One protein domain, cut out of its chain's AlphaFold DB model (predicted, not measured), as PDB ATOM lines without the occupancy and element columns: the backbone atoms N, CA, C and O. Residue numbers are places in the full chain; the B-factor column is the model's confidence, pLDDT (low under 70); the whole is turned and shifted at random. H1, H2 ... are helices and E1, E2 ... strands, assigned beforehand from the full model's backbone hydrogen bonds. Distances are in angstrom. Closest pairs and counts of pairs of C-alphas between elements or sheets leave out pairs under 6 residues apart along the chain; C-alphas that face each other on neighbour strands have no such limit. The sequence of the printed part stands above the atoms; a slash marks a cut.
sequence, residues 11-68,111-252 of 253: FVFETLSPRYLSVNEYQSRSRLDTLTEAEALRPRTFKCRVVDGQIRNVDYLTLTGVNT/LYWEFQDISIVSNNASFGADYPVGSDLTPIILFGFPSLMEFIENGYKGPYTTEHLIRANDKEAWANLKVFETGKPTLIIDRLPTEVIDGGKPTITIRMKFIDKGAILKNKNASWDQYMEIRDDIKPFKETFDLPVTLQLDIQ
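What this domain is: This is residues 11 to 68 and 111 to 252 of the 253 residues of an uncharacterized protein of Porphyromonas uenonis 60-3 (UniProt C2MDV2). What shape do these atoms make? A strongly twisted sheet of eight strands curls like part of a barrel, with the strand pair E1 and E4 face to face with it and H3 at the gap between its edge strands, E5 and E7. H2 follows the far end of E6, and H4 and H5 make an arm elsewhere, where residues 226 to 231 stick out. What is it built of? There are 200 printed residues, with five named helices and ten named strands in the order E1 H1 E2 E3 E4 E5 E6 H2 E7 H3 E8 E9 H4 H5 E10, of mixed class; the large sheet, E5 E9 E10 E2 E3 E8 E6 E7, is mixed and the small one parallel. The whole is compact, with a radius of gyration of the C-alphas of 18.5 A and spans of 59 by 44 by 31 A.

Where its parts are: Where is the large sheet? Its strands are E5, residues 113 to 121, 22.3 A long; E9, 203 to 212, 27.5 A; E10, 240 to 252, 36.0 A; E2, 44 to 51, 21.7 A; E3, 54 to 57; E8, 186 to 189; E6, 141 to 147; and E7, 162 to 167. E10 ends at C-alpha 252, (-10.478, 27.334, 45.763). Where is the rest? E1 is residues 11 to 14, from C-alpha 11 at (-19.500, 32.643, 31.924), and E4 is 60 to 64. H1 is 37 to 41, H2 149 to 153, H3 171 to 176, H4 213 to 220 and H5 222 to 228.

How they stand to each other: How do the strands pair? E9 and E10 are antiparallel, with N 206 and O 245 at 2.8 A; E10 and E2 are parallel, with N 46 and O 248 at 2.8 A; E2 and E3 form a hairpin, with N 49 and O 56 at 2.8 A. What faces the sheet? E1 and E4, parallel with N 13 and O 62 at 2.7 A, make a sandwich with it, two sheets face to face, the parts that face each other 7.3 A centre to centre. Where are the helices? H3 is on the sheet at a height of 5.5 A, and its C-alpha 175 is 5.5 A from C-alpha 115 of E5; E7, H3 and E8 form a split strand-helix-strand unit, E6 between its strands, with a right-handed crossover. H1 and H4 only graze the sheet; H2 and H5 are not on it. Are their backbones regularly paired? Every O i to N i+4 pair is within hydrogen-bond range in H1, H2, H3 and H4; H5 has 0 of 3, but 4 of 4 O i to N i+3 pairs.

The domain as a whole: How far does it reach? The two farthest C-alphas, of Ala 129 and Glu 229, are 59.8 A apart. Where is it cut or linked at length? Residues 69 to 110 are not printed, and C-alphas 68 and 111 are 12.4 A apart; the links E1 to H1, E5 to E6, E8 to E9 and H5 to E10 are long. Where is confidence low? Residues under 70 in pLDDT include 11 to 40, 61 to 68 and 221 to 236.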
ATOM      1  N   PHE A  11     -19.229  33.541  33.042       47.53
ATOM      2  CA  PHE A  11     -19.500  32.643  31.924       47.53
ATOM      3  C   PHE A  11     -20.927  32.892  31.400       47.53
ATOM      4  O   PHE A  11     -21.778  33.326  32.173       47.53
ATOM      5  N   VAL A  12     -21.198  32.671  30.110       52.53
ATOM      6  CA  VAL A  12     -22.489  32.995  29.478       52.53
ATOM      7  C   VAL A  12     -22.942  31.863  28.541       52.53
ATOM      8  O   VAL A  12     -22.146  31.368  27.751       52.53
ATOM      9  N   PHE A  13     -24.212  31.462  28.601       53.69
ATOM     10  CA  PHE A  13     -24.892  30.670  27.576       53.69
ATOM     11  C   PHE A  13     -25.774  31.594  26.750       53.69
ATOM     12  O   PHE A  13     -26.805  32.034  27.246       53.69
ATOM     13  N   GLU A  14     -25.391  31.866  25.506       51.59
ATOM     14  CA  GLU A  14     -26.100  32.820  24.655       51.59
ATOM     15  C   GLU A  14     -26.747  32.147  23.435       51.59
ATOM     16  O   GLU A  14     -26.084  31.423  22.688       51.59
ATOM     17  N   THR A  15     -28.023  32.424  23.158       47.00
ATOM     18  CA  THR A  15     -28.580  32.206  21.809       47.00
ATOM     19  C   THR A  15     -28.104  33.350  20.914       47.00
ATOM     20  O   THR A  15     -28.362  34.497  21.250       47.00
ATOM     21  N   LEU A  16     -27.454  33.096  19.777       44.47
ATOM     22  CA  LEU A  16     -27.122  34.130  18.779       44.47
ATOM     23  C   LEU A  16     -27.571  33.688  17.382       44.47
ATOM     24  O   LEU A  16     -27.514  32.501  17.060       44.47
ATOM     25  N   SER A  17     -27.918  34.645  16.512       36.16
ATOM     26  CA  SER A  17     -27.806  34.469  15.054       36.16
ATOM     27  C   SER A  17     -27.400  35.792  14.377       36.16
ATOM     28  O   SER A  17     -27.972  36.819  14.743       36.16
ATOM     29  N   PRO A  18     -26.443  35.826  13.416       34.25
ATOM     30  CA  PRO A  18     -25.752  34.716  12.763       34.25
ATOM     31  C   PRO A  18     -24.226  34.731  12.990       34.25
ATOM     32  O   PRO A  18     -23.486  34.543  12.035       34.25
ATOM     33  N   ARG A  19     -23.701  34.972  14.201       31.14
ATOM     34  CA  ARG A  19     -22.296  34.649  14.544       31.14
ATOM     35  C   ARG A  19     -22.222  34.203  16.005       31.14
ATOM     36  O   ARG A  19     -22.406  34.997  16.908       31.14
ATOM     37  N   TYR A  20     -22.079  32.894  16.151       41.16
ATOM     38  CA  TYR A  20     -22.220  32.032  17.320       41.16
ATOM     39  C   TYR A  20     -21.556  32.510  18.622       41.16
ATOM     40  O   TYR A  20     -20.420  32.961  18.604       41.16
ATOM     41  N   LEU A  21     -22.299  32.308  19.722       34.97
ATOM     42  CA  LEU A  21     -21.910  32.282  21.142       34.97
ATOM     43  C   LEU A  21     -20.861  33.315  21.602       34.97
ATOM     44  O   LEU A  21     -19.672  33.134  21.349       34.97
ATOM     45  N   SER A  22     -21.258  34.317  22.397       35.44
ATOM     46  CA  SER A  22     -20.295  35.132  23.150       35.44
ATOM     47  C   SER A  22     -20.094  34.603  24.576       35.44
ATOM     48  O   SER A  22     -21.023  34.168  25.254       35.44
ATOM     49  N   VAL A  23     -18.844  34.647  25.048       34.66
ATOM     50  CA  VAL A  23     -18.504  34.554  26.473       34.66
ATOM     51  C   VAL A  23     -17.435  35.597  26.760       34.66
ATOM     52  O   VAL A  23     -16.271  35.382  26.408       34.66
ATOM     53  N   ASN A  24     -17.860  36.685  27.410       30.86
ATOM     54  CA  ASN A  24     -17.132  37.687  28.207       30.86
ATOM     55  C   ASN A  24     -17.591  39.113  27.895       30.86
ATOM     56  O   ASN A  24     -17.752  39.486  26.744       30.86
ATOM     57  N   GLU A  25     -17.730  39.888  28.972       31.42
ATOM     58  CA  GLU A  25     -18.061  41.312  29.014       31.42
ATOM     59  C   GLU A  25     -19.389  41.711  28.351       31.42
ATOM     60  O   GLU A  25     -19.480  42.008  27.166       31.42
ATOM     61  N   TYR A  26     -20.406  41.901  29.198       31.92
ATOM     62  CA  TYR A  26     -21.490  42.853  28.947       31.92
ATOM     63  C   TYR A  26     -20.904  44.283  28.947       31.92
ATOM     64  O   TYR A  26     -21.183  45.093  29.829       31.92
ATOM     65  N   GLN A  27     -19.997  44.587  28.017       29.72
ATOM     66  CA  GLN A  27     -19.592  45.950  27.711       29.72
ATOM     67  C   GLN A  27     -20.290  46.370  26.426       29.72
ATOM     68  O   GLN A  27     -20.127  45.778  25.364       29.72
ATOM     69  N   SER A  28     -21.079  47.432  26.554       30.55
ATOM     70  CA  SER A  28     -21.899  48.082  25.538       30.55
ATOM     71  C   SER A  28     -21.081  48.711  24.395       30.55
ATOM     72  O   SER A  28     -21.156  49.916  24.145       30.55
ATOM     73  N   ARG A  29     -20.254  47.934  23.696       27.69
ATOM     74  CA  ARG A  29     -19.441  48.419  22.578       27.69
ATOM     75  C   ARG A  29     -19.643  47.573  21.339       27.69
ATOM     76  O   ARG A  29     -18.723  46.906  20.901       27.69
ATOM     77  N   SER A  30     -20.829  47.684  20.737       32.31
ATOM     78  CA  SER A  30     -21.041  47.686  19.273       32.31
ATOM     79  C   SER A  30     -20.361  46.592  18.420       32.31
ATOM     80  O   SER A  30     -20.225  46.758  17.211       32.31
ATOM     81  N   ARG A  31     -19.914  45.485  19.011       33.91
ATOM     82  CA  ARG A  31     -19.274  44.353  18.347       33.91
ATOM     83  C   ARG A  31     -19.701  43.114  19.114       33.91
ATOM     84  O   ARG A  31     -19.155  42.809  20.164       33.91
ATOM     85  N   LEU A  32     -20.746  42.465  18.608       37.16
ATOM     86  CA  LEU A  32     -21.056  41.080  18.944       37.16
ATOM     87  C   LEU A  32     -19.832  40.270  18.501       37.16
ATOM     88  O   LEU A  32     -19.647  40.041  17.305       37.16
ATOM     89  N   ASP A  33     -18.922  39.998  19.436       37.25
ATOM     90  CA  ASP A  33     -17.648  39.357  19.137       37.25
ATOM     91  C   ASP A  33     -17.890  37.920  18.669       37.25
ATOM     92  O   ASP A  33     -18.560  37.110  19.305       37.25
ATOM     93  N   THR A  34     -17.361  37.641  17.486       46.62
ATOM     94  CA  THR A  34     -17.655  36.476  16.664       46.62
ATOM     95  C   THR A  34     -16.698  35.349  17.028       46.62
ATOM     96  O   THR A  34     -15.698  35.153  16.331       46.62
ATOM     97  N   LEU A  35     -16.945  34.643  18.132       49.94
ATOM     98  CA  LEU A  35     -16.162  33.444  18.426       49.94
ATOM     99  C   LEU A  35     -16.417  32.399  17.334       49.94
ATOM    100  O   LEU A  35     -17.543  32.191  16.873       49.94
ATOM    101  N   THR A  36     -15.353  31.737  16.893       62.72
ATOM    102  CA  THR A  36     -15.506  30.517  16.099       62.72
ATOM    103  C   THR A  36     -16.123  29.421  16.968       62.72
ATOM    104  O   THR A  36     -15.968  29.421  18.189       62.72
ATOM    105  N   GLU A  37     -16.793  28.445  16.356       64.56
ATOM    106  CA  GLU A  37     -17.360  27.301  17.083       64.56
ATOM    107  C   GLU A  37     -16.304  26.600  17.957       64.56
ATOM    108  O   GLU A  37     -16.551  26.298  19.120       64.56
ATOM    109  N   ALA A  38     -15.078  26.449  17.449       66.50
ATOM    110  CA  ALA A  38     -13.964  25.888  18.209       66.50
ATOM    111  C   ALA A  38     -13.604  26.715  19.461       66.50
ATOM    112  O   ALA A  38     -13.275  26.152  20.505       66.50
ATOM    113  N   GLU A  39     -13.669  28.047  19.389       65.06
ATOM    114  CA  GLU A  39     -13.408  28.931  20.532       65.06
ATOM    115  C   GLU A  39     -14.565  28.954  21.539       65.06
ATOM    116  O   GLU A  39     -14.333  29.129  22.741       65.06
ATOM    117  N   ALA A  40     -15.795  28.761  21.062       62.78
ATOM    118  CA  ALA A  40     -16.976  28.624  21.904       62.78
ATOM    119  C   ALA A  40     -16.967  27.294  22.679       62.78
ATOM    120  O   ALA A  40     -17.265  27.273  23.870       62.78
ATOM    121  N   LEU A  41     -16.549  26.204  22.027       72.00
ATOM    122  CA  LEU A  41     -16.497  24.857  22.609       72.00
ATOM    123  C   LEU A  41     -15.254  24.594  23.470       72.00
ATOM    124  O   LEU A  41     -15.181  23.574  24.162       72.00
ATOM    125  N   ARG A  42     -14.261  25.490  23.445       74.06
ATOM    126  CA  ARG A  42     -13.036  25.337  24.234       74.06
ATOM    127  C   ARG A  42     -13.360  25.289  25.738       74.06
ATOM    128  O   ARG A  42     -14.075  26.172  26.211       74.06
ATOM    129  N   PRO A  43     -12.771  24.352  26.512       83.12
ATOM    130  CA  PRO A  43     -12.904  24.332  27.966       83.12
ATOM    131  C   PRO A  43     -12.475  25.650  28.614       83.12
ATOM    132  O   PRO A  43     -11.459  26.239  28.230       83.12
ATOM    133  N   ARG A  44     -13.242  26.114  29.604       80.62
ATOM    134  CA  ARG A  44     -13.042  27.419  30.250       80.62
ATOM    135  C   ARG A  44     -12.776  27.243  31.728       80.62
ATOM    136  O   ARG A  44     -13.512  26.532  32.399       80.62
ATOM    137  N   THR A  45     -11.750  27.912  32.241       85.75
ATOM    138  CA  THR A  45     -11.533  27.972  33.688       85.75
ATOM    139  C   THR A  45     -12.729  28.641  34.357       85.75
ATOM    140  O   THR A  45     -13.167  29.701  33.915       85.75
ATOM    141  N   PHE A  46     -13.254  27.993  35.389       85.62
ATOM    142  CA  PHE A  46     -14.452  28.397  36.105       85.62
ATOM    143  C   PHE A  46     -14.174  28.321  37.600       85.62
ATOM    144  O   PHE A  46     -13.956  27.235  38.141       85.62
ATOM    145  N   LYS A  47     -14.113  29.479  38.256       88.31
ATOM    146  CA  LYS A  47     -13.772  29.561  39.673       88.31
ATOM    147  C   LYS A  47     -14.911  29.058  40.527       88.31
ATOM    148  O   LYS A  47     -16.057  29.496  40.399       88.31
ATOM    149  N   CYS A  48     -14.545  28.195  41.458       91.25
ATOM    150  CA  CYS A  48     -15.425  27.629  42.454       91.25
ATOM    151  C   CYS A  48     -14.781  27.737  43.832       91.25
ATOM    152  O   CYS A  48     -13.582  27.970  43.961       91.25
ATOM    153  N   ARG A  49     -15.581  27.514  44.865       94.06
ATOM    154  CA  ARG A  49     -15.132  27.387  46.251       94.06
ATOM    155  C   ARG A  49     -15.795  26.191  46.910       94.06
ATOM    156  O   ARG A  49     -16.893  25.795  46.505       94.06
ATOM    157  N   VAL A  50     -15.151  25.659  47.940       96.44
ATOM    158  CA  VAL A  50     -15.753  24.635  48.793       96.44
ATOM    159  C   VAL A  50     -16.615  25.299  49.866       96.44
ATOM    160  O   VAL A  50     -16.176  26.221  50.549       96.44
ATOM    161  N   VAL A  51     -17.857  24.844  50.009       94.56
ATOM    162  CA  VAL A  51     -18.778  25.263  51.075       94.56
ATOM    163  C   VAL A  51     -19.484  24.015  51.584       94.56
ATOM    164  O   VAL A  51     -20.181  23.362  50.813       94.56
ATOM    165  N   ASP A  52     -19.280  23.666  52.854       93.12
ATOM    166  CA  ASP A  52     -19.922  22.517  53.515       93.12
ATOM    167  C   ASP A  52     -19.773  21.187  52.745       93.12
ATOM    168  O   ASP A  52     -20.712  20.404  52.620       93.12
ATOM    169  N   GLY A  53     -18.587  20.937  52.177       93.12
ATOM    170  CA  GLY A  53     -18.300  19.732  51.383       93.12
ATOM    171  C   GLY A  53     -18.850  19.749  49.950       93.12
ATOM    172  O   GLY A  53     -18.623  18.801  49.200       93.12
ATOM    173  N   GLN A  54     -19.518  20.831  49.547       95.56
ATOM    174  CA  GLN A  54     -20.037  21.048  48.197       95.56
ATOM    175  C   GLN A  54     -19.137  22.002  47.413       95.56
ATOM    176  O   GLN A  54     -18.491  22.885  47.981       95.56
ATOM    177  N   ILE A  55     -19.153  21.884  46.088       95.81
ATOM    178  CA  ILE A  55     -18.560  22.883  45.197       95.81
ATOM    179  C   ILE A  55     -19.636  23.908  44.878       95.81
ATOM    180  O   ILE A  55     -20.707  23.546  44.395       95.81
ATOM    181  N   ARG A  56     -19.344  25.188  45.100       94.12
ATOM    182  CA  ARG A  56     -20.205  26.296  44.676       94.12
ATOM    183  C   ARG A  56     -19.445  27.229  43.760       94.12
ATOM    184  O   ARG A  56     -18.262  27.494  43.983       94.12
ATOM    185  N   ASN A  57     -20.115  27.742  42.741       87.12
ATOM    186  CA  ASN A  57     -19.501  28.696  41.836       87.12
ATOM    187  C   ASN A  57     -19.127  30.016  42.532       87.12
ATOM    188  O   ASN A  57     -19.804  30.493  43.444       87.12
ATOM    189  N   VAL A  58     -18.025  30.602  42.072       86.44
ATOM    190  CA  VAL A  58     -17.618  31.989  42.336       86.44
ATOM    191  C   VAL A  58     -17.808  32.808  41.064       86.44
ATOM    192  O   VAL A  58     -18.354  33.908  41.122       86.44
ATOM    193  N   ASP A  59     -17.402  32.248  39.921       80.56
ATOM    194  CA  ASP A  59     -17.745  32.794  38.609       80.56
ATOM    195  C   ASP A  59     -19.222  32.517  38.299       80.56
ATOM    196  O   ASP A  59     -19.767  31.473  38.653       80.56
ATOM    197  N   TYR A  60     -19.906  33.443  37.632       73.44
ATOM    198  CA  TYR A  60     -21.332  33.273  37.329       73.44
ATOM    199  C   TYR A  60     -21.555  32.522  36.022       73.44
ATOM    200  O   TYR A  60     -20.802  32.707  35.076       73.44
ATOM    201  N   LEU A  61     -22.608  31.709  35.948       69.81
ATOM    202  CA  LEU A  61     -23.006  30.978  34.742       69.81
ATOM    203  C   LEU A  61     -24.222  31.636  34.077       69.81
ATOM    204  O   LEU A  61     -25.317  31.097  34.094       69.81
ATOM    205  N   THR A  62     -24.056  32.834  33.540       66.88
ATOM    206  CA  THR A  62     -25.133  33.641  32.947       66.88
ATOM    207  C   THR A  62     -25.872  32.876  31.844       66.88
ATOM    208  O   THR A  62     -25.239  32.236  31.011       66.88
ATOM    209  N   LEU A  63     -27.199  32.973  31.798       67.50
ATOM    210  CA  LEU A  63     -28.012  32.537  30.659       67.50
ATOM    211  C   LEU A  63     -28.512  33.795  29.947       67.50
ATOM    212  O   LEU A  63     -29.106  34.654  30.591       67.50
ATOM    213  N   THR A  64     -28.265  33.935  28.648       61.56
ATOM    214  CA  THR A  64     -28.643  35.117  27.866       61.56
ATOM    215  C   THR A  64     -29.318  34.728  26.554       61.56
ATOM    216  O   THR A  64     -28.987  33.731  25.916       61.56
ATOM    217  N   GLY A  65     -30.307  35.517  26.143       55.03
ATOM    218  CA  GLY A  65     -31.092  35.291  24.933       55.03
ATOM    219  C   GLY A  65     -30.926  36.425  23.922       55.03
ATOM    220  O   GLY A  65     -30.575  37.543  24.296       55.03
ATOM    221  N   VAL A  66     -31.225  36.182  22.636       50.16
ATOM    222  CA  VAL A  66     -31.380  37.284  21.671       50.16
ATOM    223  C   VAL A  66     -32.656  38.036  22.014       50.16
ATOM    224  O   VAL A  66     -33.759  37.522  21.817       50.16
ATOM    225  N   ASN A  67     -32.528  39.302  22.398       48.69
ATOM    226  CA  ASN A  67     -33.689  40.163  22.566       48.69
ATOM    227  C   ASN A  67     -33.468  41.539  21.929       48.69
ATOM    228  O   ASN A  67     -33.160  42.534  22.584       48.69
ATOM    229  N   THR A  68     -33.626  41.595  20.610       43.78
ATOM    230  CA  THR A  68     -33.990  42.837  19.929       43.78
ATOM    231  C   THR A  68     -35.475  43.102  20.215       43.78
ATOM    232  O   THR A  68     -36.325  42.340  19.770       43.78
ATOM    233  N   LEU A 111     -36.188  34.971  29.432       71.75
ATOM    234  CA  LEU A 111     -35.747  33.996  28.445       71.75
ATOM    235  C   LEU A 111     -36.932  33.096  28.102       71.75
ATOM    236  O   LEU A 111     -37.454  32.384  28.961       71.75
ATOM    237  N   TYR A 112     -37.354  33.097  26.840       72.94
ATOM    238  CA  TYR A 112     -38.472  32.269  26.374       72.94
ATOM    239  C   TYR A 112     -38.004  30.890  25.914       72.94
ATOM    240  O   TYR A 112     -38.315  30.447  24.808       72.94
ATOM    241  N   TRP A 113     -37.212  30.231  26.749       78.88
ATOM    242  CA  TRP A 113     -36.698  28.902  26.457       78.88
ATOM    243  C   TRP A 113     -37.663  27.838  26.961       78.88
ATOM    244  O   TRP A 113     -38.166  27.907  28.077       78.88
ATOM    245  N   GLU A 114     -37.904  26.830  26.133       83.38
ATOM    246  CA  GLU A 114     -38.460  25.558  26.568       83.38
ATOM    247  C   GLU A 114     -37.313  24.576  26.761       83.38
ATOM    248  O   GLU A 114     -36.795  24.029  25.783       83.38
ATOM    249  N   PHE A 115     -36.893  24.366  28.005       85.06
ATOM    250  CA  PHE A 115     -35.875  23.366  28.304       85.06
ATOM    251  C   PHE A 115     -36.383  21.972  27.934       85.06
ATOM    252  O   PHE A 115     -37.468  21.563  28.334       85.06
ATOM    253  N   GLN A 116     -35.585  21.252  27.148       87.75
ATOM    254  CA  GLN A 116     -35.881  19.886  26.718       87.75
ATOM    255  C   GLN A 116     -35.093  18.873  27.549       87.75
ATOM    256  O   GLN A 116     -35.613  17.827  27.932       87.75
ATOM    257  N   ASP A 117     -33.811  19.162  27.784       89.62
ATOM    258  CA  ASP A 117     -32.882  18.225  28.407       89.62
ATOM    259  C   ASP A 117     -31.649  18.962  28.931       89.62
ATOM    260  O   ASP A 117     -31.145  19.884  28.283       89.62
ATOM    261  N   ILE A 118     -31.137  18.516  30.074       90.50
ATOM    262  CA  ILE A 118     -29.832  18.920  30.587       90.50
ATOM    263  C   ILE A 118     -29.090  17.644  30.942       90.50
ATOM    264  O   ILE A 118     -29.592  16.827  31.710       90.50
ATOM    265  N   SER A 119     -27.895  17.484  30.384       94.31
ATOM    266  CA  SER A 119     -26.990  16.414  30.781       94.31
ATOM    267  C   SER A 119     -25.640  16.980  31.173       94.31
ATOM    268  O   SER A 119     -25.144  17.935  30.571       94.31
ATOM    269  N   ILE A 120     -25.051  16.410  32.220       96.31
ATOM    270  CA  ILE A 120     -23.773  16.860  32.746       96.31
ATOM    271  C   ILE A 120     -22.880  15.659  32.975       96.31
ATOM    272  O   ILE A 120     -23.260  14.724  33.666       96.31
ATOM    273  N   VAL A 121     -21.680  15.695  32.411       96.88
ATOM    274  CA  VAL A 121     -20.691  14.620  32.543       96.88
ATOM    275  C   VAL A 121     -19.344  15.195  32.947       96.88
ATOM    276  O   VAL A 121     -19.048  16.351  32.645       96.88
ATOM    277  N   SER A 122     -18.503  14.390  33.589       95.50
ATOM    278  CA  SER A 122     -17.081  14.699  33.749       95.50
ATOM    279  C   SER A 122     -16.245  13.652  33.044       95.50
ATOM    280  O   SER A 122     -16.302  12.479  33.392       95.50
ATOM    281  N   ASN A 123     -15.434  14.070  32.076       93.19
ATOM    282  CA  ASN A 123     -14.613  13.141  31.297       93.19
ATOM    283  C   ASN A 123     -13.212  12.930  31.879       93.19
ATOM    284  O   ASN A 123     -12.454  12.126  31.350       93.19
ATOM    285  N   ASN A 124     -12.850  13.651  32.943       95.44
ATOM    286  CA  ASN A 124     -11.523  13.545  33.547       95.44
ATOM    287  C   ASN A 124     -11.528  13.498  35.076       95.44
ATOM    288  O   ASN A 124     -10.448  13.434  35.652       95.44
ATOM    289  N   ALA A 125     -12.682  13.562  35.739       96.19
ATOM    290  CA  ALA A 125     -12.747  13.505  37.189       96.19
ATOM    291  C   ALA A 125     -13.844  12.559  37.673       96.19
ATOM    292  O   ALA A 125     -14.927  12.477  37.097       96.19
ATOM    293  N   SER A 126     -13.527  11.845  38.747       96.31
ATOM    294  CA  SER A 126     -14.470  11.049  39.523       96.31
ATOM    295  C   SER A 126     -14.985  11.886  40.688       96.31
ATOM    296  O   SER A 126     -14.211  12.603  41.322       96.31
ATOM    297  N   PHE A 127     -16.274  11.771  40.994       96.06
ATOM    298  CA  PHE A 127     -16.952  12.425  42.116       96.06
ATOM    299  C   PHE A 127     -17.404  11.381  43.152       96.06
ATOM    300  O   PHE A 127     -18.486  11.461  43.734       96.06
ATOM    301  N   GLY A 128     -16.565  10.369  43.380       94.56
ATOM    302  CA  GLY A 128     -16.823   9.245  44.276       94.56
ATOM    303  C   GLY A 128     -17.186   7.958  43.538       94.56
ATOM    304  O   GLY A 128     -17.347   7.939  42.322       94.56
ATOM    305  N   ALA A 129     -17.322   6.864  44.291       94.25
ATOM    306  CA  ALA A 129     -17.545   5.528  43.728       94.25
ATOM    307  C   ALA A 129     -18.820   5.430  42.870       94.25
ATOM    308  O   ALA A 129     -18.816   4.735  41.858       94.25
ATOM    309  N   ASP A 130     -19.873   6.166  43.240       95.69
ATOM    310  CA  ASP A 130     -21.139   6.213  42.493       95.69
ATOM    311  C   ASP A 130     -21.052   7.057  41.209       95.69
ATOM    312  O   ASP A 130     -21.914   6.954  40.338       95.69
ATOM    313  N   TYR A 131     -20.018   7.898  41.088       96.44
ATOM    314  CA  TYR A 131     -19.816   8.828  39.976       96.44
ATOM    315  C   TYR A 131     -18.376   8.741  39.448       96.44
ATOM    316  O   TYR A 131     -17.615   9.708  39.566       96.44
ATOM    317  N   PRO A 132     -17.972   7.593  38.867       96.31
ATOM    318  CA  PRO A 132     -16.653   7.440  38.259       96.31
ATOM    319  C   PRO A 132     -16.474   8.372  37.051       96.31
ATOM    320  O   PRO A 132     -17.422   9.002  36.575       96.31
ATOM    321  N   VAL A 133     -15.255   8.448  36.514       96.25
ATOM    322  CA  VAL A 133     -14.985   9.223  35.293       96.25
ATOM    323  C   VAL A 133     -15.914   8.777  34.155       96.25
ATOM    324  O   VAL A 133     -16.097   7.585  33.917       96.25
ATOM    325  N   GLY A 134     -16.499   9.744  33.451       94.19
ATOM    326  CA  GLY A 134     -17.460   9.544  32.365       94.19
ATOM    327  C   GLY A 134     -18.905   9.342  32.830       94.19
ATOM    328  O   GLY A 134     -19.792   9.200  31.988       94.19
ATOM    329  N   SER A 135     -19.159   9.325  34.142       94.19
ATOM    330  CA  SER A 135     -20.511   9.177  34.686       94.19
ATOM    331  C   SER A 135     -21.390  10.405  34.443       94.19
ATOM    332  O   SER A 135     -20.920  11.531  34.248       94.19
ATOM    333  N   ASP A 136     -22.699  10.157  34.476       96.19
ATOM    334  CA  ASP A 136     -23.717  11.196  34.489       96.19
ATOM    335  C   ASP A 136     -23.767  11.873  35.867       96.19
ATOM    336  O   ASP A 136     -24.179  11.282  36.866       96.19
ATOM    337  N   LEU A 137     -23.346  13.133  35.910       97.19
ATOM    338  CA  LEU A 137     -23.336  13.984  37.098       97.19
ATOM    339  C   LEU A 137     -24.626  14.791  37.258       97.19
ATOM    340  O   LEU A 137     -24.794  15.484  38.262       97.19
ATOM    341  N   THR A 138     -25.552  14.716  36.301       96.06
ATOM    342  CA  THR A 138     -26.827  15.446  36.345       96.06
ATOM    343  C   THR A 138     -27.576  15.266  37.686       96.06
ATOM    344  O   THR A 138     -28.079  16.256  38.221       96.06
ATOM    345  N   PRO A 139     -27.600  14.073  38.324       96.56
ATOM    346  CA  PRO A 139     -28.274  13.888  39.614       96.56
ATOM    347  C   PRO A 139     -27.636  14.594  40.822       96.56
ATOM    348  O   PRO A 139     -28.292  14.687  41.858       96.56
ATOM    349  N   ILE A 140     -26.388  15.068  40.739       96.25
ATOM    350  CA  ILE A 140     -25.663  15.700  41.866       96.25
ATOM    351  C   ILE A 140     -25.423  17.197  41.673       96.25
ATOM    352  O   ILE A 140     -24.692  17.810  42.454       96.25
ATOM    353  N   ILE A 141     -26.010  17.782  40.629       95.75
ATOM    354  CA  ILE A 141     -25.833  19.191  40.289       95.75
ATOM    355  C   ILE A 141     -27.151  19.937  40.467       95.75
ATOM    356  O   ILE A 141     -28.182  19.543  39.920       95.75
ATOM    357  N   LEU A 142     -27.106  21.040  41.212       94.38
ATOM    358  CA  LEU A 142     -28.192  22.011  41.286       94.38
ATOM    359  C   LEU A 142     -27.811  23.294  40.564       94.38
ATOM    360  O   LEU A 142     -26.669  23.757  40.633       94.38
ATOM    361  N   PHE A 143     -28.827  23.911  39.985       89.06
ATOM    362  CA  PHE A 143     -28.777  25.281  39.525       89.06
ATOM    363  C   PHE A 143     -29.697  26.143  40.386       89.06
ATOM    364  O   PHE A 143     -30.848  25.786  40.625       89.06
ATOM    365  N   GLY A 144     -29.180  27.272  40.857       86.50
ATOM    366  CA  GLY A 144     -29.943  28.330  41.501       86.50
ATOM    367  C   GLY A 144     -30.238  29.438  40.508       86.50
ATOM    368  O   GLY A 144     -29.304  29.974  39.917       86.50
ATOM    369  N   PHE A 145     -31.505  29.799  40.327       79.44
ATOM    370  CA  PHE A 145     -31.899  30.911  39.463       79.44
ATOM    371  C   PHE A 145     -32.691  31.952  40.244       79.44
ATOM    372  O   PHE A 145     -33.698  31.601  40.861       79.44
ATOM    373  N   PRO A 146     -32.296  33.235  40.194       75.25
ATOM    374  CA  PRO A 146     -33.168  34.303  40.646       75.25
ATOM    375  C   PRO A 146     -34.340  34.460  39.663       75.25
ATOM    376  O   PRO A 146     -34.146  34.687  38.470       75.25
ATOM    377  N   SER A 147     -35.556  34.347  40.185       75.69
ATOM    378  CA  SER A 147     -36.825  34.542  39.488       75.69
ATOM    379  C   SER A 147     -37.458  35.863  39.909       75.69
ATOM    380  O   SER A 147     -37.425  36.232  41.082       75.69
ATOM    381  N   LEU A 148     -38.064  36.557  38.946       74.50
ATOM    382  CA  LEU A 148     -38.947  37.706  39.183       74.50
ATOM    383  C   LEU A 148     -40.431  37.321  39.160       74.50
ATOM    384  O   LEU A 148     -41.289  38.193  39.309       74.50
ATOM    385  N   MET A 149     -40.748  36.048  38.906       75.94
ATOM    386  CA  MET A 149     -42.113  35.575  38.681       75.94
ATOM    387  C   MET A 149     -43.015  35.945  39.854       75.94
ATOM    388  O   MET A 149     -44.046  36.578  39.658       75.94
ATOM    389  N   GLU A 150     -42.573  35.670  41.076       79.06
ATOM    390  CA  GLU A 150     -43.352  35.925  42.282       79.06
ATOM    391  C   GLU A 150     -43.523  37.416  42.546       79.06
ATOM    392  O   GLU A 150     -44.584  37.849  42.994       79.06
ATOM    393  N   PHE A 151     -42.510  38.232  42.243       76.00
ATOM    394  CA  PHE A 151     -42.628  39.684  42.336       76.00
ATOM    395  C   PHE A 151     -43.691  40.216  41.362       76.00
ATOM    396  O   PHE A 151     -44.505  41.065  41.739       76.00
ATOM    397  N   ILE A 152     -43.724  39.692  40.131       72.31
ATOM    398  CA  ILE A 152     -44.702  40.053  39.094       72.31
ATOM    399  C   ILE A 152     -46.110  39.578  39.480       72.31
ATOM    400  O   ILE A 152     -47.054  40.370  39.448       72.31
ATOM    401  N   GLU A 153     -46.258  38.317  39.887       75.25
ATOM    402  CA  GLU A 153     -47.537  37.703  40.268       75.25
ATOM    403  C   GLU A 153     -48.150  38.359  41.510       75.25
ATOM    404  O   GLU A 153     -49.365  38.540  41.583       75.25
ATOM    405  N   ASN A 154     -47.316  38.834  42.440       74.44
ATOM    406  CA  ASN A 154     -47.757  39.595  43.611       74.44
ATOM    407  C   ASN A 154     -48.008  41.088  43.329       74.44
ATOM    408  O   ASN A 154     -48.187  41.887  44.258       74.44
ATOM    409  N   GLY A 155     -48.030  41.497  42.059       69.94
ATOM    410  CA  GLY A 155     -48.313  42.872  41.665       69.94
ATOM    411  C   GLY A 155     -47.221  43.853  42.091       69.94
ATOM    412  O   GLY A 155     -47.538  44.948  42.565       69.94
ATOM    413  N   TYR A 156     -45.953  43.478  41.900       71.81
ATOM    414  CA  TYR A 156     -44.760  44.296  42.161       71.81
ATOM    415  C   TYR A 156     -44.551  44.602  43.648       71.81
ATOM    416  O   TYR A 156     -44.230  45.731  44.041       71.81
ATOM    417  N   LYS A 157     -44.760  43.589  44.494       69.38
ATOM    418  CA  LYS A 157     -44.594  43.657  45.951       69.38
ATOM    419  C   LYS A 157     -43.740  42.495  46.452       69.38
ATOM    420  O   LYS A 157     -43.791  41.407  45.894       69.38
ATOM    421  N   GLY A 158     -43.028  42.723  47.556       77.06
ATOM    422  CA  GLY A 158     -42.146  41.728  48.169       77.06
ATOM    423  C   GLY A 158     -40.703  41.812  47.661       77.06
ATOM    424  O   GLY A 158     -40.316  42.849  47.112       77.06
ATOM    425  N   PRO A 159     -39.892  40.762  47.894       79.94
ATOM    426  CA  PRO A 159     -38.543  40.660  47.349       79.94
ATOM    427  C   PRO A 159     -38.558  40.820  45.831       79.94
ATOM    428  O   PRO A 159     -39.443  40.297  45.162       79.94
ATOM    429  N   TYR A 160     -37.578  41.555  45.302       72.56
ATOM    430  CA  TYR A 160     -37.461  41.760  43.859       72.56
ATOM    431  C   TYR A 160     -37.212  40.429  43.141       72.56
ATOM    432  O   TYR A 160     -37.900  40.142  42.173       72.56
ATOM    433  N   THR A 161     -36.303  39.603  43.665       76.75
ATOM    434  CA  THR A 161     -36.037  38.241  43.191       76.75
ATOM    435  C   THR A 161     -36.224  37.210  44.304       76.75
ATOM    436  O   THR A 161     -35.904  37.481  45.465       76.75
ATOM    437  N   THR A 162     -36.652  36.006  43.928       81.75
ATOM    438  CA  THR A 162     -36.590  34.788  44.754       81.75
ATOM    439  C   THR A 162     -35.649  33.789  44.084       81.75
ATOM    440  O   THR A 162     -35.689  33.635  42.868       81.75
ATOM    441  N   GLU A 163     -34.766  33.128  44.836       84.56
ATOM    442  CA  GLU A 163     -33.910  32.073  44.274       84.56
ATOM    443  C   GLU A 163     -34.646  30.727  44.272       84.56
ATOM    444  O   GLU A 163     -35.128  30.280  45.313       84.56
ATOM    445  N   HIS A 164     -34.680  30.058  43.118       84.62
ATOM    446  CA  HIS A 164     -35.125  28.669  43.000       84.62
ATOM    447  C   HIS A 164     -33.937  27.761  42.749       84.62
ATOM    448  O   HIS A 164     -33.192  27.963  41.791       84.62
ATOM    449  N   LEU A 165     -33.801  26.733  43.583       90.06
ATOM    450  CA  LEU A 165     -32.841  25.658  43.385       90.06
ATOM    451  C   LEU A 165     -33.526  24.504  42.661       90.06
ATOM    452  O   LEU A 165     -34.481  23.925  43.172       90.06
ATOM    453  N   ILE A 166     -33.019  24.167  41.482       90.38
ATOM    454  CA  ILE A 166     -33.547  23.100  40.637       90.38
ATOM    455  C   ILE A 166     -32.428  22.107  40.365       90.38
ATOM    456  O   ILE A 166     -31.303  22.482  40.020       90.38
ATOM    457  N   ARG A 167     -32.721  20.818  40.534       93.69
ATOM    458  CA  ARG A 167     -31.765  19.768  40.192       93.69
ATOM    459  C   ARG A 167     -31.670  19.630  38.681       93.69
ATOM    460  O   ARG A 167     -32.675  19.711  37.983       93.69
ATOM    461  N   ALA A 168     -30.473  19.398  38.156       92.00
ATOM    462  CA  ALA A 168     -30.263  19.355  36.712       92.00
ATOM    463  C   ALA A 168     -31.124  18.281  36.008       92.00
ATOM    464  O   ALA A 168     -31.495  18.470  34.856       92.00
ATOM    465  N   ASN A 169     -31.495  17.193  36.699       92.62
ATOM    466  CA  ASN A 169     -32.315  16.111  36.138       92.62
ATOM    467  C   ASN A 169     -33.834  16.291  36.349       92.62
ATOM    468  O   ASN A 169     -34.603  15.433  35.917       92.62
ATOM    469  N   ASP A 170     -34.276  17.376  36.990       92.75
ATOM    470  CA  ASP A 170     -35.692  17.638  37.261       92.75
ATOM    471  C   ASP A 170     -36.388  18.267  36.045       92.75
ATOM    472  O   ASP A 170     -36.585  19.481  35.949       92.75
ATOM    473  N   LYS A 171     -36.738  17.421  35.074       88.62
ATOM    474  CA  LYS A 171     -37.331  17.855  33.799       88.62
ATOM    475  C   LYS A 171     -38.603  18.685  33.976       88.62
ATOM    476  O   LYS A 171     -38.839  19.597  33.188       88.62
ATOM    477  N   GLU A 172     -39.410  18.376  34.986       87.38
ATOM    478  CA  GLU A 172     -40.664  19.083  35.237       87.38
ATOM    479  C   GLU A 172     -40.405  20.493  35.773       87.38
ATOM    480  O   GLU A 172     -40.994  21.457  35.276       87.38
ATOM    481  N   ALA A 173     -39.478  20.647  36.721       86.50
ATOM    482  CA  ALA A 173     -39.097  21.965  37.217       86.50
ATOM    483  C   ALA A 173     -38.491  22.839  36.107       86.50
ATOM    484  O   ALA A 173     -38.862  24.006  35.973       86.50
ATOM    485  N   TRP A 174     -37.622  22.276  35.259       84.44
ATOM    486  CA  TRP A 174     -37.032  23.001  34.128       84.44
ATOM    487  C   TRP A 174     -38.058  23.448  33.085       84.44
ATOM    488  O   TRP A 174     -37.946  24.556  32.566       84.44
ATOM    489  N   ALA A 175     -39.067  22.625  32.791       79.56
ATOM    490  CA  ALA A 175     -40.113  22.970  31.827       79.56
ATOM    491  C   ALA A 175     -41.012  24.128  32.304       79.56
ATOM    492  O   ALA A 175     -41.560  24.865  31.483       79.56
ATOM    493  N   ASN A 176     -41.153  24.295  33.621       77.06
ATOM    494  CA  ASN A 176     -41.997  25.325  34.232       77.06
ATOM    495  C   ASN A 176     -41.227  26.594  34.633       77.06
ATOM    496  O   ASN A 176     -41.838  27.618  34.953       77.06
ATOM    497  N   LEU A 177     -39.892  26.558  34.611       74.75
ATOM    498  CA  LEU A 177     -39.057  27.678  35.020       74.75
ATOM    499  C   LEU A 177     -39.061  28.793  33.965       74.75
ATOM    500  O   LEU A 177     -38.575  28.622  32.848       74.75
ATOM    501  N   LYS A 178     -39.520  29.989  34.351       74.44
ATOM    502  CA  LYS A 178     -39.286  31.212  33.569       74.44
ATOM    503  C   LYS A 178     -37.999  31.877  34.047       74.44
ATOM    504  O   LYS A 178     -37.966  32.472  35.121       74.44
ATOM    505  N   VAL A 179     -36.943  31.772  33.247       70.69
ATOM    506  CA  VAL A 179     -35.635  32.379  33.538       70.69
ATOM    507  C   VAL A 179     -35.603  33.825  33.043       70.69
ATOM    508  O   VAL A 179     -36.285  34.165  32.078       70.69
ATOM    509  N   PHE A 180     -34.792  34.675  33.670       69.69
ATOM    510  CA  PHE A 180     -34.507  36.035  33.211       69.69
ATOM    511  C   PHE A 180     -33.005  36.200  32.890       69.69
ATOM    512  O   PHE A 180     -32.167  35.592  33.552       69.69
ATOM    513  N   GLU A 181     -32.667  37.010  31.875       61.06
ATOM    514  CA  GLU A 181     -31.309  37.225  31.321       61.06
ATOM    515  C   GLU A 181     -30.275  37.646  32.375       61.06
ATOM    516  O   GLU A 181     -29.090  37.330  32.305       61.06
ATOM    517  N   THR A 182     -30.726  38.401  33.362       56.31
ATOM    518  CA  THR A 182     -29.899  39.089  34.352       56.31
ATOM    519  C   THR A 182     -30.117  38.450  35.711       56.31
ATOM    520  O   THR A 182     -30.572  39.046  36.682       56.31
ATOM    521  N   GLY A 183     -29.757  37.175  35.769       59.91
ATOM    522  CA  GLY A 183     -29.514  36.471  37.011       59.91
ATOM    523  C   GLY A 183     -28.024  36.341  37.287       59.91
ATOM    524  O   GLY A 183     -27.190  36.354  36.384       59.91
ATOM    525  N   LYS A 184     -27.685  36.147  38.558       69.56
ATOM    526  CA  LYS A 184     -26.406  35.568  38.971       69.56
ATOM    527  C   LYS A 184     -26.672  34.124  39.371       69.56
ATOM    528  O   LYS A 184     -26.819  33.875  40.564       69.56
ATOM    529  N   PRO A 185     -26.843  33.206  38.406       73.81
ATOM    530  CA  PRO A 185     -27.219  31.858  38.752       73.81
ATOM    531  C   PRO A 185     -26.105  31.176  39.536       73.81
ATOM    532  O   PRO A 185     -24.906  31.399  39.312       73.81
ATOM    533  N   THR A 186     -26.544  30.350  40.469       84.50
ATOM    534  CA  THR A 186     -25.693  29.540  41.323       84.50
ATOM    535  C   THR A 186     -25.550  28.162  40.680       84.50
ATOM    536  O   THR A 186     -26.517  27.604  40.173       84.50
ATOM    537  N   LEU A 187     -24.352  27.595  40.694       90.06
ATOM    538  CA  LEU A 187     -24.091  26.203  40.352       90.06
ATOM    539  C   LEU A 187     -23.548  25.526  41.607       90.06
ATOM    540  O   LEU A 187     -22.562  25.993  42.184       90.06
ATOM    541  N   ILE A 188     -24.192  24.437  42.014       94.81
ATOM    542  CA  ILE A 188     -23.803  23.643  43.179       94.81
ATOM    543  C   ILE A 188     -23.564  22.208  42.722       94.81
ATOM    544  O   ILE A 188     -24.430  21.614  42.087       94.81
ATOM    545  N   ILE A 189     -22.405  21.654  43.066       96.19
ATOM    546  CA  ILE A 189     -22.101  20.228  42.925       96.19
ATOM    547  C   ILE A 189     -22.037  19.663  44.338       96.19
ATOM    548  O   ILE A 189     -21.240  20.131  45.152       96.19
ATOM    549  N   ASP A 190     -22.868  18.666  44.640       95.75
ATOM    550  CA  ASP A 190     -23.089  18.178  46.011       95.75
ATOM    551  C   ASP A 190     -21.847  17.585  46.694       95.75
ATOM    552  O   ASP A 190     -21.885  17.276  47.883       95.75
ATOM    553  N   ARG A 191     -20.765  17.369  45.946       94.06
ATOM    554  CA  ARG A 191     -19.569  16.674  46.413       94.06
ATOM    555  C   ARG A 191     -18.325  17.126  45.660       94.06
ATOM    556  O   ARG A 191     -18.401  17.626  44.536       94.06
ATOM    557  N   LEU A 192     -17.177  16.910  46.292       95.38
ATOM    558  CA  LEU A 192     -15.857  17.165  45.724       95.38
ATOM    559  C   LEU A 192     -15.426  16.025  44.783       95.38
ATOM    560  O   LEU A 192     -15.861  14.885  44.971       95.38
ATOM    561  N   PRO A 193     -14.554  16.294  43.795       95.00
ATOM    562  CA  PRO A 193     -13.899  15.235  43.044       95.00
ATOM    563  C   PRO A 193     -13.002  14.407  43.974       95.00
ATOM    564  O   PRO A 193     -12.296  14.955  44.820       95.00
ATOM    565  N   THR A 194     -13.007  13.090  43.799       94.69
ATOM    566  CA  THR A 194     -12.135  12.158  44.531       94.69
ATOM    567  C   THR A 194     -10.876  11.800  43.752       94.69
ATOM    568  O   THR A 194      -9.858  11.476  44.352       94.69
ATOM    569  N   GLU A 195     -10.936  11.860  42.422       93.25
ATOM    570  CA  GLU A 195      -9.819  11.548  41.530       93.25
ATOM    571  C   GLU A 195      -9.897  12.431  40.284       93.25
ATOM    572  O   GLU A 195     -10.993  12.707  39.791       93.25
ATOM    573  N   VAL A 196      -8.743  12.864  39.771       94.12
ATOM    574  CA  VAL A 196      -8.640  13.603  38.509       94.12
ATOM    575  C   VAL A 196      -7.537  12.990  37.655       94.12
ATOM    576  O   VAL A 196      -6.388  12.895  38.090       94.12
ATOM    577  N   ILE A 197      -7.890  12.596  36.432       92.00
ATOM    578  CA  ILE A 197      -6.959  12.062  35.441       92.00
ATOM    579  C   ILE A 197      -5.884  13.116  35.141       92.00
ATOM    580  O   ILE A 197      -6.173  14.310  35.023       92.00
ATOM    581  N   ASP A 198      -4.636  12.660  35.042       86.06
ATOM    582  CA  ASP A 198      -3.443  13.462  34.738       86.06
ATOM    583  C   ASP A 198      -3.156  14.613  35.723       86.06
ATOM    584  O   ASP A 198      -2.363  15.507  35.426       86.06
ATOM    585  N   GLY A 199      -3.789  14.619  36.906       79.00
ATOM    586  CA  GLY A 199      -3.577  15.640  37.942       79.00
ATOM    587  C   GLY A 199      -4.002  17.058  37.540       79.00
ATOM    588  O   GLY A 199      -3.607  18.028  38.187       79.00
ATOM    589  N   GLY A 200      -4.776  17.194  36.458       87.75
ATOM    590  CA  GLY A 200      -5.280  18.475  35.970       87.75
ATOM    591  C   GLY A 200      -6.414  19.051  36.824       87.75
ATOM    592  O   GLY A 200      -6.744  18.556  37.900       87.75
ATOM    593  N   LYS A 201      -7.065  20.108  36.321       93.25
ATOM    594  CA  LYS A 201      -8.320  20.595  36.914       93.25
ATOM    595  C   LYS A 201      -9.467  19.642  36.551       93.25
ATOM    596  O   LYS A 201      -9.555  19.242  35.385       93.25
ATOM    597  N   PRO A 202     -10.367  19.301  37.488       95.25
ATOM    598  CA  PRO A 202     -11.565  18.534  37.170       95.25
ATOM    599  C   PRO A 202     -12.437  19.326  36.192       95.25
ATOM    600  O   PRO A 202     -12.544  20.550  36.287       95.25
ATOM    601  N   THR A 203     -13.051  18.641  35.233       94.12
ATOM    602  CA  THR A 203     -13.904  19.267  34.220       94.12
ATOM    603  C   THR A 203     -15.324  18.750  34.298       94.12
ATOM    604  O   THR A 203     -15.537  17.587  34.622       94.12
ATOM    605  N   ILE A 204     -16.295  19.598  33.979       94.88
ATOM    606  CA  ILE A 204     -17.669  19.173  33.713       94.88
ATOM    607  C   ILE A 204     -18.107  19.731  32.366       94.88
ATOM    608  O   ILE A 204     -17.833  20.888  32.051       94.88
ATOM    609  N   THR A 205     -18.791  18.921  31.571       93.19
ATOM    610  CA  THR A 205     -19.450  19.359  30.344       93.19
ATOM    611  C   THR A 205     -20.945  19.399  30.594       93.19
ATOM    612  O   THR A 205     -21.558  18.357  30.789       93.19
ATOM    613  N   ILE A 206     -21.517  20.600  30.586       91.31
ATOM    614  CA  ILE A 206     -22.953  20.850  30.687       91.31
ATOM    615  C   ILE A 206     -23.495  20.944  29.265       91.31
ATOM    616  O   ILE A 206     -23.071  21.804  28.495       91.31
ATOM    617  N   ARG A 207     -24.433  20.074  28.907       89.94
ATOM    618  CA  ARG A 207     -25.134  20.097  27.626       89.94
ATOM    619  C   ARG A 207     -26.582  20.477  27.869       89.94
ATOM    620  O   ARG A 207     -27.320  19.711  28.479       89.94
ATOM    621  N   MET A 208     -26.980  21.653  27.394       86.31
ATOM    622  CA  MET A 208     -28.357  22.132  27.514       86.31
ATOM    623  C   MET A 208     -29.047  22.089  26.159       86.31
ATOM    624  O   MET A 208     -28.568  22.686  25.190       86.31
ATOM    625  N   LYS A 209     -30.190  21.407  26.104       88.12
ATOM    626  CA  LYS A 209     -31.077  21.389  24.944       88.12
ATOM    627  C   LYS A 209     -32.332  22.174  25.260       88.12
ATOM    628  O   LYS A 209     -32.973  21.939  26.284       88.12
ATOM    629  N   PHE A 210     -32.697  23.080  24.369       85.12
ATOM    630  CA  PHE A 210     -33.890  23.894  24.537       85.12
ATOM    631  C   PHE A 210     -34.439  24.359  23.195       85.12
ATOM    632  O   PHE A 210     -33.748  24.343  22.173       85.12
ATOM    633  N   ILE A 211     -35.694  24.787  23.221       84.38
ATOM    634  CA  ILE A 211     -36.358  25.458  22.109       84.38
ATOM    635  C   ILE A 211     -36.490  26.939  22.464       84.38
ATOM    636  O   ILE A 211     -37.032  27.281  23.512       84.38
ATOM    637  N   ASP A 212     -36.010  27.824  21.602       79.88
ATOM    638  CA  ASP A 212     -36.228  29.262  21.704       79.88
ATOM    639  C   ASP A 212     -37.602  29.612  21.113       79.88
ATOM    640  O   ASP A 212     -37.784  29.717  19.895       79.88
ATOM    641  N   LYS A 213     -38.596  29.809  21.987       76.94
ATOM    642  CA  LYS A 213     -39.946  30.209  21.564       76.94
ATOM    643  C   LYS A 213     -39.950  31.598  20.929       76.94
ATOM    644  O   LYS A 213     -40.780  31.857  20.064       76.94
ATOM    645  N   GLY A 214     -39.018  32.474  21.308       73.75
ATOM    646  CA  GLY A 214     -38.853  33.783  20.684       73.75
ATOM    647  C   GLY A 214     -38.437  33.665  19.217       73.75
ATOM    648  O   GLY A 214     -38.996  34.358  18.368       73.75
ATOM    649  N   ALA A 215     -37.519  32.749  18.902       74.69
ATOM    650  CA  ALA A 215     -37.120  32.457  17.524       74.69
ATOM    651  C   ALA A 215     -38.288  31.915  16.679       74.69
ATOM    652  O   ALA A 215     -38.503  32.397  15.568       74.69
ATOM    653  N   ILE A 216     -39.093  30.992  17.229       77.50
ATOM    654  CA  ILE A 216     -40.290  30.456  16.551       77.50
ATOM    655  C   ILE A 216     -41.256  31.582  16.180       77.50
ATOM    656  O   ILE A 216     -41.751  31.647  15.055       77.50
ATOM    657  N   LEU A 217     -41.555  32.467  17.131       72.44
ATOM    658  CA  LEU A 217     -42.511  33.546  16.905       72.44
ATOM    659  C   LEU A 217     -42.002  34.565  15.886       72.44
ATOM    660  O   LEU A 217     -42.790  35.038  15.069       72.44
ATOM    661  N   LYS A 218     -40.696  34.851  15.876       71.50
ATOM    662  CA  LYS A 218     -40.067  35.688  14.846       71.50
ATOM    663  C   LYS A 218     -40.164  35.051  13.464       71.50
ATOM    664  O   LYS A 218     -40.629  35.699  12.538       71.50
ATOM    665  N   ASN A 219     -39.816  33.771  13.335       74.12
ATOM    666  CA  ASN A 219     -39.907  33.058  12.059       74.12
ATOM    667  C   ASN A 219     -41.347  33.003  11.524       74.12
ATOM    668  O   ASN A 219     -41.569  33.192  10.330       74.12
ATOM    669  N   LYS A 220     -42.338  32.783  12.401       73.88
ATOM    670  CA  LYS A 220     -43.766  32.785  12.031       73.88
ATOM    671  C   LYS A 220     -44.267  34.158  11.587       73.88
ATOM    672  O   LYS A 220     -45.128  34.232  10.716       73.88
ATOM    673  N   ASN A 221     -43.736  35.220  12.184       65.44
ATOM    674  CA  ASN A 221     -44.134  36.598  11.923       65.44
ATOM    675  C   ASN A 221     -43.110  37.350  11.057       65.44
ATOM    676  O   ASN A 221     -43.075  38.572  11.108       65.44
ATOM    677  N   ALA A 222     -42.314  36.658  10.234       57.28
ATOM    678  CA  ALA A 222     -41.285  37.273   9.383       57.28
ATOM    679  C   ALA A 222     -41.833  38.365   8.435       57.28
ATOM    680  O   ALA A 222     -41.105  39.256   8.017       57.28
ATOM    681  N   SER A 223     -43.137  38.362   8.126       50.78
ATOM    682  CA  SER A 223     -43.792  39.447   7.380       50.78
ATOM    683  C   SER A 223     -43.935  40.758   8.167       50.78
ATOM    684  O   SER A 223     -44.143  41.804   7.562       50.78
ATOM    685  N   TRP A 224     -43.808  40.738   9.495       48.97
ATOM    686  CA  TRP A 224     -43.824  41.933  10.344       48.97
ATOM    687  C   TRP A 224     -42.482  42.679  10.322       48.97
ATOM    688  O   TRP A 224     -42.458  43.873  10.620       48.97
ATOM    689  N   ASP A 225     -41.396  42.035   9.869       50.00
ATOM    690  CA  ASP A 225     -40.116  42.702   9.583       50.00
ATOM    691  C   ASP A 225     -40.240  43.722   8.428       50.00
ATOM    692  O   ASP A 225     -39.416  44.634   8.316       50.00
ATOM    693  N   GLN A 226     -41.324  43.666   7.633       44.16
ATOM    694  CA  GLN A 226     -41.652  44.685   6.626       44.16
ATOM    695  C   GLN A 226     -41.871  46.082   7.230       44.16
ATOM    696  O   GLN A 226     -41.650  47.075   6.540       44.16
ATOM    697  N   TYR A 227     -42.253  46.194   8.510       42.28
ATOM    698  CA  TYR A 227     -42.407  47.492   9.182       42.28
ATOM    699  C   TYR A 227     -41.072  48.155   9.563       42.28
ATOM    700  O   TYR A 227     -41.063  49.336   9.907       42.28
ATOM    701  N   MET A 228     -39.956  47.421   9.505       41.50
ATOM    702  CA  MET A 228     -38.631  47.880   9.944       41.50
ATOM    703  C   MET A 228     -37.615  48.021   8.791       41.50
ATOM    704  O   MET A 228     -36.438  48.247   9.061       41.50
ATOM    705  N   GLU A 229     -38.043  47.894   7.523       42.94
ATOM    706  CA  GLU A 229     -37.168  47.909   6.327       42.94
ATOM    707  C   GLU A 229     -35.945  46.971   6.440       42.94
ATOM    708  O   GLU A 229     -34.866  47.247   5.905       42.94
ATOM    709  N   ILE A 230     -36.080  45.846   7.151       45.09
ATOM    710  CA  ILE A 230     -34.982  44.888   7.287       45.09
ATOM    711  C   ILE A 230     -35.064  43.906   6.115       45.09
ATOM    712  O   ILE A 230     -36.091  43.276   5.882       45.09
ATOM    713  N   ARG A 231     -33.991  43.882   5.319       40.84
ATOM    714  CA  ARG A 231     -33.904  43.282   3.979       40.84
ATOM    715  C   ARG A 231     -34.236  41.780   3.944       40.84
ATOM    716  O   ARG A 231     -33.986  41.049   4.897       40.84
ATOM    717  N   ASP A 232     -34.701  41.337   2.774       39.09
ATOM    718  CA  ASP A 232     -35.104  39.963   2.406       39.09
ATOM    719  C   ASP A 232     -33.998  38.879   2.512       39.09
ATOM    720  O   ASP A 232     -34.189  37.746   2.070       39.09
ATOM    721  N   ASP A 233     -32.820  39.184   3.067       47.19
ATOM    722  CA  ASP A 233     -31.678  38.269   3.192       47.19
ATOM    723  C   ASP A 233     -31.502  37.660   4.598       47.19
ATOM    724  O   ASP A 233     -30.515  36.960   4.864       47.19
ATOM    725  N   ILE A 234     -32.468  37.857   5.502       52.84
ATOM    726  CA  ILE A 234     -32.427  37.266   6.842       52.84
ATOM    727  C   ILE A 234     -32.758  35.771   6.774       52.84
ATOM    728  O   ILE A 234     -33.888  35.351   6.536       52.84
ATOM    729  N   LYS A 235     -31.744  34.941   7.032       57.94
ATOM    730  CA  LYS A 235     -31.935  33.508   7.293       57.94
ATOM    731  C   LYS A 235     -32.851  33.318   8.510       57.94
ATOM    732  O   LYS A 235     -32.692  34.063   9.478       57.94
ATOM    733  N   PRO A 236     -33.724  32.291   8.512       65.38
ATOM    734  CA  PRO A 236     -34.585  32.009   9.654       65.38
ATOM    735  C   PRO A 236     -33.758  31.849  10.932       65.38
ATOM    736  O   PRO A 236     -32.653  31.293  10.921       65.38
ATOM    737  N   PHE A 237     -34.302  32.341  12.042       71.25
ATOM    738  CA  PHE A 237     -33.707  32.170  13.358       71.25
ATOM    739  C   PHE A 237     -33.677  30.682  13.713       71.25
ATOM    740  O   PHE A 237     -34.617  29.939  13.433       71.25
ATOM    741  N   LYS A 238     -32.588  30.232  14.340       73.12
ATOM    742  CA  LYS A 238     -32.499  28.866  14.860       73.12
ATOM    743  C   LYS A 238     -33.461  28.728  16.039       73.12
ATOM    744  O   LYS A 238     -33.392  29.519  16.970       73.12
ATOM    745  N   GLU A 239     -34.338  27.733  15.981       79.94
ATOM    746  CA  GLU A 239     -35.377  27.513  16.995       79.94
ATOM    747  C   GLU A 239     -34.937  26.501  18.051       79.94
ATOM    748  O   GLU A 239     -35.209  26.680  19.229       79.94
ATOM    749  N   THR A 240     -34.214  25.456  17.646       83.88
ATOM    750  CA  THR A 240     -33.789  24.378  18.546       83.88
ATOM    751  C   THR A 240     -32.293  24.433  18.771       83.88
ATOM    752  O   THR A 240     -31.512  24.466  17.817       83.88
ATOM    753  N   PHE A 241     -31.883  24.385  20.032       81.94
ATOM    754  CA  PHE A 241     -30.495  24.465  20.451       81.94
ATOM    755  C   PHE A 241     -30.061  23.213  21.204       81.94
ATOM    756  O   PHE A 241     -30.834  22.591  21.928       81.94
ATOM    757  N   ASP A 242     -28.790  22.879  21.014       85.31
ATOM    758  CA  ASP A 242     -28.054  21.857  21.744       85.31
ATOM    759  C   ASP A 242     -26.663  22.437  22.003       85.31
ATOM    760  O   ASP A 242     -25.846  22.546  21.086       85.31
ATOM    761  N   LEU A 243     -26.465  22.951  23.216       79.12
ATOM    762  CA  LEU A 243     -25.298  23.746  23.584       79.12
ATOM    763  C   LEU A 243     -24.455  22.993  24.613       79.12
ATOM    764  O   LEU A 243     -24.825  22.958  25.791       79.12
ATOM    765  N   PRO A 244     -23.321  22.406  24.196       84.56
ATOM    766  CA  PRO A 244     -22.335  21.871  25.115       84.56
ATOM    767  C   PRO A 244     -21.362  22.965  25.566       84.56
ATOM    768  O   PRO A 244     -20.784  23.692  24.760       84.56
ATOM    769  N   VAL A 245     -21.137  23.034  26.871       83.12
ATOM    770  CA  VAL A 245     -20.172  23.925  27.513       83.12
ATOM    771  C   VAL A 245     -19.306  23.116  28.454       83.12
ATOM    772  O   VAL A 245     -19.823  22.420  29.320       83.12
ATOM    773  N   THR A 246     -17.987  23.247  28.325       87.69
ATOM    774  CA  THR A 246     -17.042  22.575  29.224       87.69
ATOM    775  C   THR A 246     -16.400  23.567  30.185       87.69
ATOM    776  O   THR A 246     -15.727  24.514  29.771       87.69
ATOM    777  N   LEU A 247     -16.574  23.318  31.480       89.19
ATOM    778  CA  LEU A 247     -15.996  24.083  32.577       89.19
ATOM    779  C   LEU A 247     -14.825  23.304  33.174       89.19
ATOM    780  O   LEU A 247     -14.964  22.133  33.507       89.19
ATOM    781  N   GLN A 248     -13.678  23.957  33.325       91.62
ATOM    782  CA  GLN A 248     -12.532  23.483  34.096       91.62
ATOM    783  C   GLN A 248     -12.628  24.105  35.487       91.62
ATOM    784  O   GLN A 248     -12.383  25.304  35.644       91.62
ATOM    785  N   LEU A 249     -13.015  23.315  36.483       93.06
ATOM    786  CA  LEU A 249     -13.308  23.822  37.816       93.06
ATOM    787  C   LEU A 249     -12.001  24.187  38.528       93.06
ATOM    788  O   LEU A 249     -11.155  23.340  38.811       93.06
ATOM    789  N   ASP A 250     -11.846  25.472  38.810       92.56
ATOM    790  CA  ASP A 250     -10.773  26.029  39.622       92.56
ATOM    791  C   ASP A 250     -11.271  26.130  41.063       92.56
ATOM    792  O   ASP A 250     -11.828  27.150  41.471       92.56
ATOM    793  N   ILE A 251     -11.177  25.013  41.790       92.75
ATOM    794  CA  ILE A 251     -11.736  24.865  43.137       92.75
ATOM    795  C   ILE A 251     -10.779  25.497  44.147       92.75
ATOM    796  O   ILE A 251      -9.704  24.968  44.425       92.75
ATOM    797  N   GLN A 252     -11.187  26.633  44.699       87.50
ATOM    798  CA  GLN A 252     -10.478  27.334  45.763       87.50
ATOM    799  C   GLN A 252     -10.829  26.710  47.120       87.50
ATOM    800  O   GLN A 252     -11.987  26.343  47.354       87.50
TER     801      GLN A 252